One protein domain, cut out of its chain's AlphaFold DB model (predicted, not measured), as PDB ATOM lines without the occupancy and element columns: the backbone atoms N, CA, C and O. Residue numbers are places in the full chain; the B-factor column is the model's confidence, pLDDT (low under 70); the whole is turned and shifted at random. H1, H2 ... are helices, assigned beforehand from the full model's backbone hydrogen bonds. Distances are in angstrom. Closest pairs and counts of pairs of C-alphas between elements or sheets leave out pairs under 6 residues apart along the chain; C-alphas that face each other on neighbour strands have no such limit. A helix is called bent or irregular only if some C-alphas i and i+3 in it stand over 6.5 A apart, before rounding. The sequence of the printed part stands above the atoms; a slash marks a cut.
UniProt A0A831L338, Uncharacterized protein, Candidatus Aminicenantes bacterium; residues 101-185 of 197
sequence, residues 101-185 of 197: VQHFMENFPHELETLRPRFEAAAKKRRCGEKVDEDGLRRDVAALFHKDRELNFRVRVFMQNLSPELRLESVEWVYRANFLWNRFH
ATOM      1  N   VAL A 101     421.016 237.408 293.041       78.50
ATOM      2  CA  VAL A 101     421.750 237.943 294.193       78.50
ATOM      3  C   VAL A 101     423.237 238.024 293.890       78.50
ATOM      4  O   VAL A 101     423.849 239.051 294.160       78.50
ATOM      5  N   GLN A 102     423.824 236.990 293.290       81.44
ATOM      6  CA  GLN A 102     425.222 237.037 292.872       81.44
ATOM      7  C   GLN A 102     425.466 238.162 291.857       81.44
ATOM      8  O   GLN A 102     426.388 238.952 292.048       81.44
ATOM      9  N   HIS A 103     424.611 238.285 290.840       77.06
ATOM     10  CA  HIS A 103     424.713 239.340 289.832       77.06
ATOM     11  C   HIS A 103     424.636 240.743 290.442       77.06
ATOM     12  O   HIS A 103     425.412 241.629 290.079       77.06
ATOM     13  N   PHE A 104     423.721 240.936 291.395       82.62
ATOM     14  CA  PHE A 104     423.587 242.181 292.140       82.62
ATOM     15  C   PHE A 104     424.831 242.487 292.982       82.62
ATOM     16  O   PHE A 104     425.277 243.628 293.002       82.62
ATOM     17  N   MET A 105     425.436 241.489 293.636       90.19
ATOM     18  CA  MET A 105     426.664 241.698 294.415       90.19
ATOM     19  C   MET A 105     427.883 242.020 293.534       90.19
ATOM     20  O   MET A 105     428.740 242.804 293.940       90.19
ATOM     21  N   GLU A 106     427.957 241.447 292.330       86.62
ATOM     22  CA  GLU A 106     428.999 241.744 291.334       86.62
ATOM     23  C   GLU A 106     428.851 243.159 290.749       86.62
ATOM     24  O   GLU A 106     429.850 243.819 290.473       86.62
ATOM     25  N   ASN A 107     427.614 243.646 290.619       84.19
ATOM     26  CA  ASN A 107     427.277 244.964 290.069       84.19
ATOM     27  C   ASN A 107     426.666 245.881 291.136       84.19
ATOM     28  O   ASN A 107     425.703 246.606 290.881       84.19
ATOM     29  N   PHE A 108     427.205 245.810 292.352       87.19
ATOM     30  CA  PHE A 108     426.593 246.442 293.513       87.19
ATOM     31  C   PHE A 108     426.574 247.977 293.374       87.19
ATOM     32  O   PHE A 108     427.631 248.567 293.118       87.19
ATOM     33  N   PRO A 109     425.412 248.642 293.541       82.12
ATOM     34  CA  PRO A 109     425.298 250.084 293.344       82.12
ATOM     35  C   PRO A 109     426.186 250.873 294.312       82.12
ATOM     36  O   PRO A 109     426.126 250.668 295.525       82.12
ATOM     37  N   HIS A 110     426.958 251.830 293.790       88.81
ATOM     38  CA  HIS A 110     427.844 252.686 294.591       88.81
ATOM     39  C   HIS A 110     427.071 253.477 295.659       88.81
ATOM     40  O   HIS A 110     427.556 253.723 296.761       88.81
ATOM     41  N   GLU A 111     425.836 253.865 295.365       88.00
ATOM     42  CA  GLU A 111     424.973 254.586 296.294       88.00
ATOM     43  C   GLU A 111     424.559 253.743 297.507       88.00
ATOM     44  O   GLU A 111     424.126 254.305 298.509       88.00
ATOM     45  N   LEU A 112     424.711 252.416 297.443       92.69
ATOM     46  CA  LEU A 112     424.441 251.487 298.539       92.69
ATOM     47  C   LEU A 112     425.713 251.018 299.250       92.69
ATOM     48  O   LEU A 112     425.618 250.187 300.150       92.69
ATOM     49  N   GLU A 113     426.894 251.524 298.883       92.69
ATOM     50  CA  GLU A 113     428.192 250.983 299.311       92.69
ATOM     51  C   GLU A 113     428.338 250.893 300.838       92.69
ATOM     52  O   GLU A 113     428.873 249.922 301.371       92.69
ATOM     53  N   THR A 114     427.766 251.852 301.569       93.94
ATOM     54  CA  THR A 114     427.740 251.851 303.041       93.94
ATOM     55  C   THR A 114     427.001 250.649 303.638       93.94
ATOM     56  O   THR A 114     427.240 250.284 304.786       93.94
ATOM     57  N   LEU A 115     426.095 250.036 302.873       95.50
ATOM     58  CA  LEU A 115     425.321 248.850 303.237       95.50
ATOM     59  C   LEU A 115     425.907 247.556 302.657       95.50
ATOM     60  O   LEU A 115     425.388 246.482 302.973       95.50
ATOM     61  N   ARG A 116     426.987 247.610 301.863       93.75
ATOM     62  CA  ARG A 116     427.615 246.418 301.262       93.75
ATOM     63  C   ARG A 116     427.866 245.295 302.280       93.75
ATOM     64  O   ARG A 116     427.412 244.183 302.009       93.75
ATOM     65  N   PRO A 117     428.444 245.536 303.479       95.38
ATOM     66  CA  PRO A 117     428.674 244.461 304.453       95.38
ATOM     67  C   PRO A 117     427.380 243.763 304.894       95.38
ATOM     68  O   PRO A 117     427.359 242.566 305.190       95.38
ATOM     69  N   ARG A 118     426.270 244.511 304.932       94.12
ATOM     70  CA  ARG A 118     424.954 243.993 305.307       94.12
ATOM     71  C   ARG A 118     424.378 243.100 304.209       94.12
ATOM     72  O   ARG A 118     423.879 242.016 304.518       94.12
ATOM     73  N   PHE A 119     424.493 243.519 302.951       93.75
ATOM     74  CA  PHE A 119     424.063 242.736 301.790       93.75
ATOM     75  C   PHE A 119     424.935 241.496 301.554       93.75
ATOM     76  O   PHE A 119     424.402 240.434 301.244       93.75
ATOM     77  N   GLU A 120     426.244 241.571 301.797       94.19
ATOM     78  CA  GLU A 120     427.137 240.403 301.765       94.19
ATOM     79  C   GLU A 120     426.748 239.363 302.819       94.19
ATOM     80  O   GLU A 120     426.660 238.168 302.523       94.19
ATOM     81  N   ALA A 121     426.447 239.806 304.044       93.56
ATOM     82  CA  ALA A 121     425.955 238.921 305.092       93.56
ATOM     83  C   ALA A 121     424.613 238.274 304.706       93.56
ATOM     84  O   ALA A 121     424.417 237.083 304.947       93.56
ATOM     85  N   ALA A 122     423.706 239.032 304.083       91.94
ATOM     86  CA  ALA A 122     422.435 238.519 303.575       91.94
ATOM     87  C   ALA A 122     422.631 237.492 302.445       91.94
ATOM     88  O   ALA A 122     422.037 236.415 302.490       91.94
ATOM     89  N   ALA A 123     423.515 237.769 301.483       90.19
ATOM     90  CA  ALA A 123     423.848 236.852 300.395       90.19
ATOM     91  C   ALA A 123     424.468 235.551 300.927       90.19
ATOM     92  O   ALA A 123     424.100 234.462 300.488       90.19
ATOM     93  N   LYS A 124     425.361 235.648 301.922       90.88
ATOM     94  CA  LYS A 124     425.945 234.481 302.594       90.88
ATOM     95  C   LYS A 124     424.878 233.646 303.297       90.88
ATOM     96  O   LYS A 124     424.856 232.435 303.111       90.88
ATOM     97  N   LYS A 125     423.979 234.279 304.057       89.75
ATOM     98  CA  LYS A 125     422.859 233.590 304.717       89.75
ATOM     99  C   LYS A 125     421.984 232.847 303.716       89.75
ATOM    100  O   LYS A 125     421.733 231.663 303.909       89.75
ATOM    101  N   ARG A 126     421.611 233.500 302.610       86.88
ATOM    102  CA  ARG A 126     420.835 232.868 301.537       86.88
ATOM    103  C   ARG A 126     421.544 231.640 300.962       86.88
ATOM    104  O   ARG A 126     420.915 230.598 300.833       86.88
ATOM    105  N   ARG A 127     422.850 231.729 300.676       85.25
ATOM    106  CA  ARG A 127     423.649 230.583 300.190       85.25
ATOM    107  C   ARG A 127     423.696 229.424 301.186       85.25
ATOM    108  O   ARG A 127     423.753 228.276 300.770       85.25
ATOM    109  N   CYS A 128     423.662 229.715 302.483       85.88
ATOM    110  CA  CYS A 128     423.586 228.703 303.536       85.88
ATOM    111  C   CYS A 128     422.158 228.170 303.780       85.88
ATOM    112  O   CYS A 128     421.971 227.371 304.694       85.88
ATOM    113  N   GLY A 129     421.147 228.624 303.028       82.62
ATOM    114  CA  GLY A 129     419.740 228.281 303.266       82.62
ATOM    115  C   GLY A 129     419.159 228.903 304.543       82.62
ATOM    116  O   GLY A 129     418.102 228.490 305.016       82.62
ATOM    117  N   GLU A 130     419.838 229.890 305.130       84.94
ATOM    118  CA  GLU A 130     419.365 230.597 306.317       84.94
ATOM    119  C   GLU A 130     418.351 231.682 305.947       84.94
ATOM    120  O   GLU A 130     418.451 232.351 304.915       84.94
ATOM    121  N   LYS A 131     417.400 231.929 306.853       84.12
ATOM    122  CA  LYS A 131     416.427 233.010 306.696       84.12
ATOM    123  C   LYS A 131     417.132 234.370 306.660       84.12
ATOM    124  O   LYS A 131     417.817 234.763 307.610       84.12
ATOM    125  N   VAL A 132     416.902 235.115 305.583       86.81
ATOM    126  CA  VAL A 132     417.376 236.493 305.427       86.81
ATOM    127  C   VAL A 132     416.358 237.470 306.018       86.81
ATOM    128  O   VAL A 132     415.151 237.324 305.841       86.81
ATOM    129  N   ASP A 133     416.858 238.477 306.733       87.69
ATOM    130  CA  ASP A 133     416.067 239.603 307.238       87.69
ATOM    131  C   ASP A 133     415.951 240.687 306.155       87.69
ATOM    132  O   ASP A 133     416.656 241.698 306.180       87.69
ATOM    133  N   GLU A 134     415.102 240.433 305.156       83.25
ATOM    134  CA  GLU A 134     414.879 241.379 304.057       83.25
ATOM    135  C   GLU A 134     414.205 242.671 304.543       83.25
ATOM    136  O   GLU A 134     414.571 243.758 304.103       83.25
ATOM    137  N   ASP A 135     413.290 242.582 305.511       79.94
ATOM    138  CA  ASP A 135     412.646 243.759 306.104       79.94
ATOM    139  C   ASP A 135     413.667 244.667 306.812       79.94
ATOM    140  O   ASP A 135     413.545 245.895 306.793       79.94
ATOM    141  N   GLY A 136     414.696 244.088 307.436       87.25
ATOM    142  CA  GLY A 136     415.854 244.820 307.949       87.25
ATOM    143  C   GLY A 136     416.621 245.546 306.843       87.25
ATOM    144  O   GLY A 136     416.830 246.751 306.943       87.25
ATOM    145  N   LEU A 137     416.957 244.852 305.752       89.94
ATOM    146  CA  LEU A 137     417.643 245.459 304.602       89.94
ATOM    147  C   LEU A 137     416.823 246.597 303.972       89.94
ATOM    148  O   LEU A 137     417.367 247.655 303.662       89.94
ATOM    149  N   ARG A 138     415.505 246.417 303.824       85.38
ATOM    150  CA  ARG A 138     414.578 247.447 303.323       85.38
ATOM    151  C   ARG A 138     414.593 248.693 304.198       85.38
ATOM    152  O   ARG A 138     414.621 249.807 303.675       85.38
ATOM    153  N   ARG A 139     414.620 248.518 305.524       88.69
ATOM    154  CA  ARG A 139     414.750 249.631 306.478       88.69
ATOM    155  C   ARG A 139     416.091 250.340 306.346       88.69
ATOM    156  O   ARG A 139     416.097 251.566 306.285       88.69
ATOM    157  N   ASP A 140     417.186 249.595 306.249       92.56
ATOM    158  CA  ASP A 140     418.534 250.157 306.126       92.56
ATOM    159  C   ASP A 140     418.674 250.994 304.842       92.56
ATOM    160  O   ASP A 140     419.154 252.131 304.877       92.56
ATOM    161  N   VAL A 141     418.168 250.478 303.715       89.94
ATOM    162  CA  VAL A 141     418.133 251.202 302.435       89.94
ATOM    163  C   VAL A 141     417.256 252.449 302.547       89.94
ATOM    164  O   VAL A 141     417.703 253.542 302.209       89.94
ATOM    165  N   ALA A 142     416.032 252.344 303.072       88.31
ATOM    166  CA  ALA A 142     415.159 253.508 303.239       88.31
ATOM    167  C   ALA A 142     415.778 254.594 304.139       88.31
ATOM    168  O   ALA A 142     415.665 255.787 303.837       88.31
ATOM    169  N   ALA A 143     416.475 254.197 305.207       93.19
ATOM    170  CA  ALA A 143     417.160 255.109 306.116       93.19
ATOM    171  C   ALA A 143     418.315 255.851 305.428       93.19
ATOM    172  O   ALA A 143     418.490 257.054 305.646       93.19
ATOM    173  N   LEU A 144     419.065 255.182 304.547       94.06
ATOM    174  CA  LEU A 144     420.158 255.803 303.796       94.06
ATOM    175  C   LEU A 144     419.668 256.977 302.930       94.06
ATOM    176  O   LEU A 144     420.310 258.026 302.881       94.06
ATOM    177  N   PHE A 145     418.478 256.852 302.335       92.31
ATOM    178  CA  PHE A 145     417.890 257.861 301.444       92.31
ATOM    179  C   PHE A 145     416.861 258.782 302.120       92.31
ATOM    180  O   PHE A 145     416.116 259.480 301.433       92.31
ATOM    181  N   HIS A 146     416.824 258.871 303.455       88.69
ATOM    182  CA  HIS A 146     415.857 259.734 304.160       88.69
ATOM    183  C   HIS A 146     415.922 261.219 303.735       88.69
ATOM    184  O   HIS A 146     414.915 261.928 303.748       88.69
ATOM    185  N   LYS A 147     417.103 261.699 303.320       89.44
ATOM    186  CA  LYS A 147     417.336 263.071 302.827       89.44
ATOM    187  C   LYS A 147     417.247 263.220 301.304       89.44
ATOM    188  O   LYS A 147     417.409 264.337 300.813       89.44
ATOM    189  N   ASP A 148     416.983 262.148 300.554       91.06
ATOM    190  CA  ASP A 148     416.873 262.203 299.092       91.06
ATOM    191  C   ASP A 148     415.670 263.075 298.690       91.06
ATOM    192  O   ASP A 148     414.515 262.796 299.024       91.06
ATOM    193  N   ARG A 149     415.951 264.190 298.007       87.44
ATOM    194  CA  ARG A 149     414.932 265.185 297.641       87.44
ATOM    195  C   ARG A 149     413.923 264.638 296.637       87.44
ATOM    196  O   ARG A 149     412.749 264.995 296.727       87.44
ATOM    197  N   GLU A 150     414.367 263.808 295.699       81.06
ATOM    198  CA  GLU A 150     413.509 263.244 294.661       81.06
ATOM    199  C   GLU A 150     412.555 262.214 295.266       81.06
ATOM    200  O   GLU A 150     411.341 262.308 295.069       81.06
ATOM    201  N   LEU A 151     413.084 261.288 296.066       78.31
ATOM    202  CA  LEU A 151     412.291 260.312 296.804       78.31
ATOM    203  C   LEU A 151     411.261 261.019 297.685       78.31
ATOM    204  O   LEU A 151     410.072 260.729 297.602       78.31
ATOM    205  N   ASN A 152     411.692 262.002 298.478       86.81
ATOM    206  CA  ASN A 152     410.805 262.752 299.367       86.81
ATOM    207  C   ASN A 152     409.699 263.504 298.613       86.81
ATOM    208  O   ASN A 152     408.592 263.660 299.133       86.81
ATOM    209  N   PHE A 153     409.977 263.990 297.402       76.50
ATOM    210  CA  PHE A 153     408.960 264.603 296.555       76.50
ATOM    211  C   PHE A 153     407.953 263.565 296.043       76.50
ATOM    212  O   PHE A 153     406.749 263.756 296.213       76.50
ATOM    213  N   ARG A 154     408.428 262.447 295.480       71.88
ATOM    214  CA  ARG A 154     407.572 261.369 294.952       71.88
ATOM    215  C   ARG A 154     406.663 260.783 296.025       71.88
ATOM    216  O   ARG A 154     405.459 260.676 295.816       71.88
ATOM    217  N   VAL A 155     407.231 260.493 297.193       75.19
ATOM    218  CA  VAL A 155     406.507 259.996 298.366       75.19
ATOM    219  C   VAL A 155     405.398 260.963 298.766       75.19
ATOM    220  O   VAL A 155     404.254 260.561 298.939       75.19
ATOM    221  N   ARG A 156     405.700 262.262 298.850       82.94
ATOM    222  CA  ARG A 156     404.704 263.279 299.206       82.94
ATOM    223  C   ARG A 156     403.548 263.324 298.212       82.94
ATOM    224  O   ARG A 156     402.399 263.358 298.639       82.94
ATOM    225  N   VAL A 157     403.847 263.321 296.912       69.75
ATOM    226  CA  VAL A 157     402.823 263.317 295.854       69.75
ATOM    227  C   VAL A 157     401.961 262.059 295.949       69.75
ATOM    228  O   VAL A 157     400.737 262.155 295.902       69.75
ATOM    229  N   PHE A 158     402.579 260.891 296.141       73.31
ATOM    230  CA  PHE A 158     401.868 259.630 296.342       73.31
ATOM    231  C   PHE A 158     400.919 259.705 297.545       73.31
ATOM    232  O   PHE A 158     399.717 259.511 297.386       73.31
ATOM    233  N   MET A 159     401.424 260.097 298.718       80.38
ATOM    234  CA  MET A 159     400.632 260.185 299.950       80.38
ATOM    235  C   MET A 159     399.493 261.211 299.853       80.38
ATOM    236  O   MET A 159     398.410 260.989 300.392       80.38
ATOM    237  N   GLN A 160     399.693 262.328 299.148       75.75
ATOM    238  CA  GLN A 160     398.645 263.335 298.931       75.75
ATOM    239  C   GLN A 160     397.505 262.826 298.041       75.75
ATOM    240  O   GLN A 160     396.356 263.219 298.249       75.75
ATOM    241  N   ASN A 161     397.811 261.935 297.096       67.69
ATOM    242  CA  ASN A 161     396.832 261.336 296.192       67.69
ATOM    243  C   ASN A 161     396.063 260.161 296.817       67.69
ATOM    244  O   ASN A 161     395.045 259.745 296.265       67.69
ATOM    245  N   LEU A 162     396.515 259.634 297.959       60.78
ATOM    246  CA  LEU A 162     395.765 258.643 298.726       60.78
ATOM    247  C   LEU A 162     394.589 259.284 299.471       60.78
ATOM    248  O   LEU A 162     394.639 260.459 299.872       60.78
ATOM    249  N   SER A 163     393.548 258.478 299.705       66.88
ATOM    250  CA  SER A 163     392.459 258.862 300.602       66.88
ATOM    251  C   SER A 163     393.009 259.109 302.016       66.88
ATOM    252  O   SER A 163     394.004 258.484 302.395       66.88
ATOM    253  N   PRO A 164     392.419 260.028 302.805       78.81
ATOM    254  CA  PRO A 164     392.940 260.387 304.125       78.81
ATOM    255  C   PRO A 164     393.166 259.191 305.058       78.81
ATOM    256  O   PRO A 164     394.137 259.179 305.808       78.81
ATOM    257  N   GLU A 165     392.317 258.169 304.968       73.25
ATOM    258  CA  GLU A 165     392.352 256.959 305.797       73.25
ATOM    259  C   GLU A 165     393.561 256.063 305.489       73.25
ATOM    260  O   GLU A 165     393.982 255.275 306.331       73.25
ATOM    261  N   LEU A 166     394.136 256.196 304.291       59.12
ATOM    262  CA  LEU A 166     395.288 255.423 303.823       59.12
ATOM    263  C   LEU A 166     396.612 256.179 303.972       59.12
ATOM    264  O   LEU A 166     397.669 255.636 303.648       59.12
ATOM    265  N   ARG A 167     396.593 257.417 304.488       79.06
ATOM    266  CA  ARG A 167     397.800 258.231 304.726       79.06
ATOM    267  C   ARG A 167     398.522 257.821 306.006       79.06
ATOM    268  O   ARG A 167     398.778 258.638 306.887       79.06
ATOM    269  N   LEU A 168     398.823 256.536 306.110       76.94
ATOM    270  CA  LEU A 168     399.504 255.944 307.251       76.94
ATOM    271  C   LEU A 168     401.018 255.981 307.029       76.94
ATOM    272  O   LEU A 168     401.497 255.766 305.916       76.94
ATOM    273  N   GLU A 169     401.778 256.183 308.103       81.31
ATOM    274  CA  GLU A 169     403.248 256.144 308.070       81.31
ATOM    275  C   GLU A 169     403.772 254.793 307.553       81.31
ATOM    276  O   GLU A 169     404.753 254.735 306.816       81.31
ATOM    277  N   SER A 170     403.064 253.700 307.857       76.19
ATOM    278  CA  SER A 170     403.374 252.366 307.335       76.19
ATOM    279  C   SER A 170     403.284 252.291 305.808       76.19
ATOM    280  O   SER A 170     404.135 251.669 305.179       76.19
ATOM    281  N   VAL A 171     402.297 252.953 305.198       67.44
ATOM    282  CA  VAL A 171     402.118 252.994 303.739       67.44
ATOM    283  C   VAL A 171     403.213 253.837 303.089       67.44
ATOM    284  O   VAL A 171     403.785 253.429 302.076       67.44
ATOM    285  N   GLU A 172     403.559 254.973 303.702       77.81
ATOM    286  CA  GLU A 172     404.689 255.796 303.262       77.81
ATOM    287  C   GLU A 172     405.987 254.983 303.251       77.81
ATOM    288  O   GLU A 172     406.744 255.000 302.276       77.81
ATOM    289  N   TRP A 173     406.228 254.254 304.340       81.94
ATOM    290  CA  TRP A 173     407.416 253.437 304.510       81.94
ATOM    291  C   TRP A 173     407.501 252.324 303.462       81.94
ATOM    292  O   TRP A 173     408.546 252.183 302.822       81.94
ATOM    293  N   VAL A 174     406.408 251.585 303.229       72.75
ATOM    294  CA  VAL A 174     406.363 250.526 302.205       72.75
ATOM    295  C   VAL A 174     406.662 251.112 300.827       72.75
ATOM    296  O   VAL A 174     407.529 250.602 300.118       72.75
ATOM    297  N   TYR A 175     406.030 252.233 300.468       72.94
ATOM    298  CA  TYR A 175     406.278 252.888 299.184       72.94
ATOM    299  C   TYR A 175     407.745 253.310 299.028       72.94
ATOM    300  O   TYR A 175     408.359 253.051 297.991       72.94
ATOM    301  N   ARG A 176     408.340 253.921 300.064       82.56
ATOM    302  CA  ARG A 176     409.761 254.308 300.068       82.56
ATOM    303  C   ARG A 176     410.678 253.112 299.855       82.56
ATOM    304  O   ARG A 176     411.564 253.173 299.001       82.56
ATOM    305  N   ALA A 177     410.474 252.055 300.635       73.50
ATOM    306  CA  ALA A 177     411.274 250.844 300.562       73.50
ATOM    307  C   ALA A 177     411.180 250.220 299.166       73.50
ATOM    308  O   ALA A 177     412.212 249.963 298.553       73.50
ATOM    309  N   ASN A 178     409.969 250.068 298.626       67.81
ATOM    310  CA  ASN A 178     409.739 249.438 297.325       67.81
ATOM    311  C   ASN A 178     410.298 250.282 296.178       67.81
ATOM    312  O   ASN A 178     410.928 249.746 295.268       67.81
ATOM    313  N   PHE A 179     410.138 251.608 296.235       72.00
ATOM    314  CA  PHE A 179     410.725 252.509 295.246       72.00
ATOM    315  C   PHE A 179     412.247 252.354 295.185       72.00
ATOM    316  O   PHE A 179     412.805 252.238 294.098       72.00
ATOM    317  N   LEU A 180     412.923 252.327 296.338       74.06
ATOM    318  CA  LEU A 180     414.378 252.176 296.396       74.06
ATOM    319  C   LEU A 180     414.824 250.773 295.972       74.06
ATOM    320  O   LEU A 180     415.784 250.650 295.215       74.06
ATOM    321  N   TRP A 181     414.098 249.735 296.391       76.75
ATOM    322  CA  TRP A 181     414.352 248.353 295.979       76.75
ATOM    323  C   TRP A 181     414.304 248.205 294.454       76.75
ATOM    324  O   TRP A 181     415.201 247.619 293.853       76.75
ATOM    325  N   ASN A 182     413.306 248.826 293.820       63.41
ATOM    326  CA  ASN A 182     413.145 248.828 292.369       63.41
ATOM    327  C   ASN A 182     414.173 249.720 291.663       63.41
ATOM    328  O   ASN A 182     414.752 249.298 290.664       63.41
ATOM    329  N   ARG A 183     414.427 250.929 292.181       72.75
ATOM    330  CA  ARG A 183     415.403 251.881 291.622       72.75
ATOM    331  C   ARG A 183     416.796 251.266 291.513       72.75
ATOM    332  O   ARG A 183     417.488 251.521 290.535       72.75
ATOM    333  N   PHE A 184     417.192 250.480 292.511       69.75
ATOM    334  CA  PHE A 184     418.501 249.827 292.564       69.75
ATOM    335  C   PHE A 184     418.486 248.378 292.076       69.75
ATOM    336  O   PHE A 184     419.511 247.707 292.165       69.75
ATOM    337  N   HIS A 185     417.351 247.898 291.557       71.56
ATOM    338  CA  HIS A 185     417.181 246.525 291.080       71.56
ATOM    339  C   HIS A 185     417.639 245.470 292.102       71.56
ATOM    340  O   HIS A 185     418.264 244.473 291.743       71.56
TER     341      HIS A 185
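Overview. This is residues 101 to 185 of the 197 residues of an uncharacterized protein of Candidatus Aminicenantes bacterium (UniProt A0A831L338). Five helices form an elongated zigzag: H2 and H3 side by side as a hairpin, H1 beside H2 at one end, H5 crossing H3, and H4 on H5 at the far end. The printed part has 85 residues, is all helix, and is only just loose, close to compact, with a radius of gyration of the C-alphas of 14.6 A. It spans 44 by 25 by 17 A.

Arrangement. H2, residues 110 to 127, is irregular: C-alphas 111 and 114 are 7.8 A apart. Its residues 112 to 119 alone touch H3, residues 134 to 144, opposite ways at a shallow tilt of 9 degrees; the closest C-alphas, of Leu 112 and Val 141, are 7.4 A apart. Its residues 119 to 123 alone touch H1, residues 101 to 106, in a hairpin; the closest C-alphas, of Val 101 and Ala 123, are 6.6 A apart. H5, residues 169 to 183, touches H3 about perpendicular, at 88 degrees; the closest C-alphas, of Ala 142 and Ala 177, are 5.4 A apart. Its residues 172 to 176 alone touch H4, residues 149 to 161, at a steep tilt of 50 degrees; the closest C-alphas, of Val 155 and Glu 172, are 6.7 A apart. Every O i to N i+4 pair is within hydrogen-bond range in H1, H3, H4 and H5; in H2, 10 of 14 are.

Along the chain. H2 measures 23.2 A from first to last C-alpha, beginning at (427.844, 252.686, 294.591); H5 measures 20.9 A, ending at (415.403, 251.881, 291.622).

Size, cuts and confidence. The C-alphas farthest apart, of Cys 128 and Pro 164, are 44.1 A apart. The printed part has no cut; nine printed residues are under pLDDT 70, among them residues 161 to 163.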